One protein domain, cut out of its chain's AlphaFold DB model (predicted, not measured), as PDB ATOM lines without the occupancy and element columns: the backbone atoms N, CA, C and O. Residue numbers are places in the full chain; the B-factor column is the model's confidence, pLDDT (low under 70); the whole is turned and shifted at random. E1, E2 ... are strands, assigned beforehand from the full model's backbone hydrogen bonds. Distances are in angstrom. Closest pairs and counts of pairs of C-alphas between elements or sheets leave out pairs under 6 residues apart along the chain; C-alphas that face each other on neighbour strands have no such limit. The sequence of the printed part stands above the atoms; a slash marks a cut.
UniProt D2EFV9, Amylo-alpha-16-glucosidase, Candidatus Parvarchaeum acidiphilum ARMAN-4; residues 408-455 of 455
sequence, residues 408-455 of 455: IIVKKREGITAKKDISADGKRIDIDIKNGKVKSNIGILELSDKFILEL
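This is residues 408 to 455 of the 455 residues of the protein "Amylo-alpha-16-glucosidase" of Candidatus Parvarchaeum acidiphilum ARMAN-4 (UniProt D2EFV9). Two small sheets of three strands each are set partly face to face as a sandwich, with short strands E1, E6 and E5 in one and E2, E3 and E4 in the other. The long hairpin of E2 and E3 makes the length of the whole, and the chain changes from one sheet to the other at the links E1 to E2 and E4 to E5. The printed part has 48 residues with no named helix and six named strands, E1 to E6 along the chain. The sheet orders are E1, E6, E5 and E2, E3, E4, both antiparallel throughout, and the class is all strand. The whole is compact, with a radius of gyration of the C-alphas of 10.2 A, and elongated, with spans of 31 by 20 by 12 A.

E1 is residues 408 to 411, beginning at C-alpha 408 at (30.851, 85.316, -21.839). E2, residues 417 to 424, is 22.0 A from first to last C-alpha, and E3, residues 427 to 434, is 22.6 A; C-alpha 427 is at (30.220, 86.919, -34.614). E4 is residues 437 to 440 and E5 is residues 443 to 446. E6, residues 450 to 454, is 13.0 A long and ends with C-alpha 454 at (24.226, 85.507, -24.046).

E1, an edge strand, is the antiparallel neighbour of E6 at 162 degrees, with N 410 and O 451 2.9 A apart, within hydrogen-bond range. E2, E3 and E4 form a meander, each strand the antiparallel neighbour of the one before. In the hairpin of E2 and E3, N 420 and O 431 are 2.8 A apart, within hydrogen-bond range. In the hairpin of E3 and E4, N 432 and O 439 are within hydrogen-bond range at 2.8 A. E4 and E5 meet only through their link. In the hairpin of E5 and E6, N 445 and O 452 are within hydrogen-bond range at 2.8 A. The best planes of the two sheets' facing parts are 33 degrees apart, and these parts are 9.5 A centre to centre. Between the sheets, the closest C-alphas of E4 and E6 are those of Val 438 and Phe 451, 7.2 A apart. E1 and E3 are apart, and so are E2 and E6.

The two C-alphas farthest apart are those of Gly 415 and Gly 426, at 31.2 A, while those of Ile 408 and Leu 455, the first and last printed, are 7.6 A apart. Leu 455 is the chain's last residue. The printed part has no cut, and its five links are tight. The mean pLDDT of the printed part is 92.7, and no printed residue is under 70.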
ATOM      1  N   ILE A 408      29.726  84.413 -22.092       96.38
ATOM      2  CA  ILE A 408      30.851  85.316 -21.839       96.38
ATOM      3  C   ILE A 408      30.564  86.061 -20.543       96.38
ATOM      4  O   ILE A 408      29.590  86.804 -20.434       96.38
ATOM      5  N   ILE A 409      31.418  85.872 -19.548       96.75
ATOM      6  CA  ILE A 409      31.310  86.540 -18.257       96.75
ATOM      7  C   ILE A 409      32.141  87.818 -18.297       96.75
ATOM      8  O   ILE A 409      33.286  87.802 -18.732       96.75
ATOM      9  N   VAL A 410      31.594  88.920 -17.791       97.06
ATOM     10  CA  VAL A 410      32.334  90.168 -17.569       97.06
ATOM     11  C   VAL A 410      32.186  90.568 -16.107       97.06
ATOM     12  O   VAL A 410      31.079  90.835 -15.639       97.06
ATOM     13  N   LYS A 411      33.284  90.587 -15.347       94.88
ATOM     14  CA  LYS A 411      33.254  90.975 -13.923       94.88
ATOM     15  C   LYS A 411      32.884  92.448 -13.761       94.88
ATOM     16  O   LYS A 411      33.302  93.296 -14.550       94.88
ATOM     17  N   LYS A 412      32.147  92.778 -12.698       92.38
ATOM     18  CA  LYS A 412      31.888  94.175 -12.329       92.38
ATOM     19  C   LYS A 412      33.159  94.814 -11.788       92.38
ATOM     20  O   LYS A 412      33.721  94.349 -10.801       92.38
ATOM     21  N   ARG A 413      33.600  95.894 -12.436       87.69
ATOM     22  CA  ARG A 413      34.825  96.614 -12.076       87.69
ATOM     23  C   ARG A 413      34.601  98.116 -12.088       87.69
ATOM     24  O   ARG A 413      34.309  98.704 -13.130       87.69
ATOM     25  N   GLU A 414      34.703  98.723 -10.915       86.88
ATOM     26  CA  GLU A 414      34.670 100.177 -10.760       86.88
ATOM     27  C   GLU A 414      35.993 100.801 -11.222       86.88
ATOM     28  O   GLU A 414      37.028 100.140 -11.250       86.88
ATOM     29  N   GLY A 415      35.957 102.074 -11.620       84.50
ATOM     30  CA  GLY A 415      37.159 102.822 -12.007       84.50
ATOM     31  C   GLY A 415      37.786 102.424 -13.350       84.50
ATOM     32  O   GLY A 415      38.837 102.955 -13.690       84.50
ATOM     33  N   ILE A 416      37.150 101.532 -14.115       87.94
ATOM     34  CA  ILE A 416      37.600 101.128 -15.454       87.94
ATOM     35  C   ILE A 416      36.674 101.711 -16.515       87.94
ATOM     36  O   ILE A 416      35.450 101.535 -16.450       87.94
ATOM     37  N   THR A 417      37.267 102.352 -17.523       91.69
ATOM     38  CA  THR A 417      36.589 102.666 -18.781       91.69
ATOM     39  C   THR A 417      37.325 101.989 -19.922       91.69
ATOM     40  O   THR A 417      38.477 102.312 -20.212       91.69
ATOM     41  N   ALA A 418      36.654 101.059 -20.593       93.62
ATOM     42  CA  ALA A 418      37.257 100.339 -21.692       93.62
ATOM     43  C   ALA A 418      36.248  99.890 -22.746       93.62
ATOM     44  O   ALA A 418      35.074  99.680 -22.461       93.62
ATOM     45  N   LYS A 419      36.734  99.680 -23.966       93.38
ATOM     46  CA  LYS A 419      36.040  98.932 -25.008       93.38
ATOM     47  C   LYS A 419      36.891  97.755 -25.440       93.38
ATOM     48  O   LYS A 419      38.111  97.896 -25.565       93.38
ATOM     49  N   LYS A 420      36.238  96.623 -25.673       95.12
ATOM     50  CA  LYS A 420      36.872  95.408 -26.154       95.12
ATOM     51  C   LYS A 420      36.025  94.756 -27.235       95.12
ATOM     52  O   LYS A 420      34.862  94.438 -27.007       95.12
ATOM     53  N   ASP A 421      36.646  94.546 -28.388       94.00
ATOM     54  CA  ASP A 421      36.082  93.749 -29.471       94.00
ATOM     55  C   ASP A 421      36.600  92.310 -29.348       94.00
ATOM     56  O   ASP A 421      37.818  92.076 -29.288       94.00
ATOM     57  N   ILE A 422      35.685  91.340 -29.338       93.56
ATOM     58  CA  ILE A 422      36.006  89.907 -29.341       93.56
ATOM     59  C   ILE A 422      35.310  89.193 -30.498       93.56
ATOM     60  O   ILE A 422      34.261  89.615 -30.987       93.56
ATOM     61  N   SER A 423      35.919  88.099 -30.951       90.06
ATOM     62  CA  SER A 423      35.326  87.189 -31.934       90.06
ATOM     63  C   SER A 423      34.878  85.918 -31.225       90.06
ATOM     64  O   SER A 423      35.698  85.248 -30.605       90.06
ATOM     65  N   ALA A 424      33.592  85.592 -31.318       88.56
ATOM     66  CA  ALA A 424      32.982  84.448 -30.646       88.56
ATOM     67  C   ALA A 424      31.799  83.926 -31.474       88.56
ATOM     68  O   ALA A 424      31.004  84.714 -31.982       88.56
ATOM     69  N   ASP A 425      31.704  82.603 -31.646       84.00
ATOM     70  CA  ASP A 425      30.654  81.933 -32.443       84.00
ATOM     71  C   ASP A 425      30.479  82.528 -33.864       84.00
ATOM     72  O   ASP A 425      29.373  82.751 -34.354       84.00
ATOM     73  N   GLY A 426      31.597  82.892 -34.511       84.38
ATOM     74  CA  GLY A 426      31.609  83.521 -35.842       84.38
ATOM     75  C   GLY A 426      31.061  84.955 -35.895       84.38
ATOM     76  O   GLY A 426      30.957  85.529 -36.979       84.38
ATOM     77  N   LYS A 427      30.724  85.550 -34.746       88.88
ATOM     78  CA  LYS A 427      30.220  86.919 -34.614       88.88
ATOM     79  C   LYS A 427      31.278  87.821 -33.983       88.88
ATOM     80  O   LYS A 427      32.110  87.387 -33.185       88.88
ATOM     81  N   ARG A 428      31.203  89.108 -34.317       92.56
ATOM     82  CA  ARG A 428      31.903  90.171 -33.594       92.56
ATOM     83  C   ARG A 428      31.027  90.646 -32.438       92.56
ATOM     84  O   ARG A 428      29.867  91.005 -32.654       92.56
ATOM     85  N   ILE A 429      31.594  90.675 -31.242       95.12
ATOM     86  CA  ILE A 429      30.932  91.149 -30.029       95.12
ATOM     87  C   ILE A 429      31.704  92.353 -29.520       95.12
ATOM     88  O   ILE A 429      32.905  92.268 -29.268       95.12
ATOM     89  N   ASP A 430      30.993  93.463 -29.380       95.75
ATOM     90  CA  ASP A 430      31.540  94.699 -28.847       95.75
ATOM     91  C   ASP A 430      31.154  94.776 -27.366       95.75
ATOM     92  O   ASP A 430      29.980  94.626 -27.019       95.75
ATOM     93  N   ILE A 431      32.125  94.998 -26.484       96.69
ATOM     94  CA  ILE A 431      31.920  95.121 -25.038       96.69
ATOM     95  C   ILE A 431      32.382  96.515 -24.614       96.69
ATOM     96  O   ILE A 431      33.553  96.852 -24.759       96.69
ATOM     97  N   ASP A 432      31.470  97.333 -24.089       96.19
ATOM     98  CA  ASP A 432      31.745  98.669 -23.542       96.19
ATOM     99  C   ASP A 432      31.591  98.621 -22.017       96.19
ATOM    100  O   ASP A 432      30.491  98.427 -21.491       96.19
ATOM    101  N   ILE A 433      32.713  98.757 -21.314       95.12
ATOM    102  CA  ILE A 433      32.821  98.764 -19.858       95.12
ATOM    103  C   ILE A 433      32.977 100.213 -19.414       95.12
ATOM    104  O   ILE A 433      33.923 100.901 -19.798       95.12
ATOM    105  N   LYS A 434      32.074 100.679 -18.550       93.06
ATOM    106  CA  LYS A 434      32.144 102.026 -17.983       93.06
ATOM    107  C   LYS A 434      31.739 102.024 -16.521       93.06
ATOM    108  O   LYS A 434      30.549 102.019 -16.206       93.06
ATOM    109  N   ASN A 435      32.741 102.086 -15.648       88.88
ATOM    110  CA  ASN A 435      32.612 102.216 -14.197       88.88
ATOM    111  C   ASN A 435      31.550 101.272 -13.598       88.88
ATOM    112  O   ASN A 435      30.465 101.701 -13.203       88.88
ATOM    113  N   GLY A 436      31.841  99.971 -13.604       88.44
ATOM    114  CA  GLY A 436      30.966  98.933 -13.052       88.44
ATOM    115  C   GLY A 436      29.765  98.557 -13.925       88.44
ATOM    116  O   GLY A 436      29.016  97.655 -13.557       88.44
ATOM    117  N   LYS A 437      29.574  99.204 -15.081       93.81
ATOM    118  CA  LYS A 437      28.504  98.895 -16.042       93.81
ATOM    119  C   LYS A 437      29.070  98.299 -17.321       93.81
ATOM    120  O   LYS A 437      30.134  98.721 -17.767       93.81
ATOM    121  N   VAL A 438      28.317  97.387 -17.928       96.56
ATOM    122  CA  VAL A 438      28.647  96.764 -19.214       96.56
ATOM    123  C   VAL A 438      27.513  97.006 -20.204       96.56
ATOM    124  O   VAL A 438      26.337  96.896 -19.862       96.56
ATOM    125  N   LYS A 439      27.872  97.347 -21.438       96.12
ATOM    126  CA  LYS A 439      26.985  97.323 -22.603       96.12
ATOM    127  C   LYS A 439      27.599  96.436 -23.672       96.12
ATOM    128  O   LYS A 439      28.817  96.375 -23.799       96.12
ATOM    129  N   SER A 440      26.752  95.789 -24.459       96.19
ATOM    130  CA  SER A 440      27.183  94.971 -25.584       96.19
ATOM    131  C   SER A 440      26.151  95.005 -26.706       96.19
ATOM    132  O   SER A 440      25.022  95.457 -26.507       96.19
ATOM    133  N   ASN A 441      26.555  94.563 -27.894       95.06
ATOM    134  CA  ASN A 441      25.681  94.365 -29.049       95.06
ATOM    135  C   ASN A 441      24.866  93.056 -28.978       95.06
ATOM    136  O   ASN A 441      24.082  92.788 -29.888       95.06
ATOM    137  N   ILE A 442      25.030  92.267 -27.912       93.88
ATOM    138  CA  ILE A 442      24.249  91.059 -27.602       93.88
ATOM    139  C   ILE A 442      23.526  91.183 -26.251       93.88
ATOM    140  O   ILE A 442      23.701  92.170 -25.531       93.88
ATOM    141  N   GLY A 443      22.678  90.201 -25.929       93.31
ATOM    142  CA  GLY A 443      21.919  90.160 -24.677       93.31
ATOM    143  C   GLY A 443      22.829  90.119 -23.449       93.31
ATOM    144  O   GLY A 443      23.891  89.501 -23.485       93.31
ATOM    145  N   ILE A 444      22.422  90.799 -22.372       95.75
ATOM    146  CA  ILE A 444      23.159  90.854 -21.105       95.75
ATOM    147  C   ILE A 444      22.219  90.516 -19.951       95.75
ATOM    148  O   ILE A 444      21.211  91.196 -19.745       95.75
ATOM    149  N   LEU A 445      22.624  89.542 -19.144       95.75
ATOM    150  CA  LEU A 445      22.094  89.288 -17.813       95.75
ATOM    151  C   LEU A 445      23.027  89.905 -16.762       95.75
ATOM    152  O   LEU A 445      24.200  89.546 -16.659       95.75
ATOM    153  N   GLU A 446      22.509  90.832 -15.961       96.19
ATOM    154  CA  GLU A 446      23.250  91.443 -14.857       96.19
ATOM    155  C   GLU A 446      23.035  90.667 -13.550       96.19
ATOM    156  O   GLU A 446      21.905  90.455 -13.114       96.19
ATOM    157  N   LEU A 447      24.134  90.285 -12.898       94.44
ATOM    158  CA  LEU A 447      24.170  89.681 -11.565       94.44
ATOM    159  C   LEU A 447      24.841  90.636 -10.567       94.44
ATOM    160  O   LEU A 447      25.306  91.718 -10.933       94.44
ATOM    161  N   SER A 448      24.897  90.270  -9.284       92.00
ATOM    162  CA  SER A 448      25.451  91.135  -8.226       92.00
ATOM    163  C   SER A 448      26.898  91.564  -8.480       92.00
ATOM    164  O   SER A 448      27.242  92.717  -8.233       92.00
ATOM    165  N   ASP A 449      27.724  90.664  -9.008       91.56
ATOM    166  CA  ASP A 449      29.184  90.773  -9.114       91.56
ATOM    167  C   ASP A 449      29.709  90.666 -10.559       91.56
ATOM    168  O   ASP A 449      30.892  90.893 -10.820       91.56
ATOM    169  N   LYS A 450      28.841  90.345 -11.524       95.75
ATOM    170  CA  LYS A 450      29.218  90.101 -12.922       95.75
ATOM    171  C   LYS A 450      28.061  90.320 -13.895       95.75
ATOM    172  O   LYS A 450      26.908  90.452 -13.493       95.75
ATOM    173  N   PHE A 451      28.388  90.310 -15.177       96.94
ATOM    174  CA  PHE A 451      27.467  90.266 -16.304       96.94
ATOM    175  C   PHE A 451      27.692  88.966 -17.076       96.94
ATOM    176  O   PHE A 451      28.833  88.523 -17.199       96.94
ATOM    177  N   ILE A 452      26.620  88.368 -17.587       96.50
ATOM    178  CA  ILE A 452      26.670  87.229 -18.506       96.50
ATOM    179  C   ILE A 452      26.126  87.716 -19.843       96.50
ATOM    180  O   ILE A 452      25.001  88.206 -19.919       96.50
ATOM    181  N   LEU A 453      26.948  87.629 -20.878       94.44
ATOM    182  CA  LEU A 453      26.587  87.939 -22.251       94.44
ATOM    183  C   LEU A 453      26.120  86.645 -22.926       94.44
ATOM    184  O   LEU A 453      26.852  85.653 -22.939       94.44
ATOM    185  N   GLU A 454      24.902  86.670 -23.461       86.38
ATOM    186  CA  GLU A 454      24.226  85.507 -24.046       86.38
ATOM    187  C   GLU A 454      24.533  85.412 -25.553       86.38
ATOM    188  O   GLU A 454      24.210  86.329 -26.318       86.38
ATOM    189  N   LEU A 455      25.186  84.318 -25.969       84.88
ATOM    190  CA  LEU A 455      25.728  84.102 -27.325       84.88
ATOM    191  C   LEU A 455      24.756  83.507 -28.349       84.88
ATOM    192  O   LEU A 455      24.069  82.513 -28.009       84.88
TER     193      LEU A 455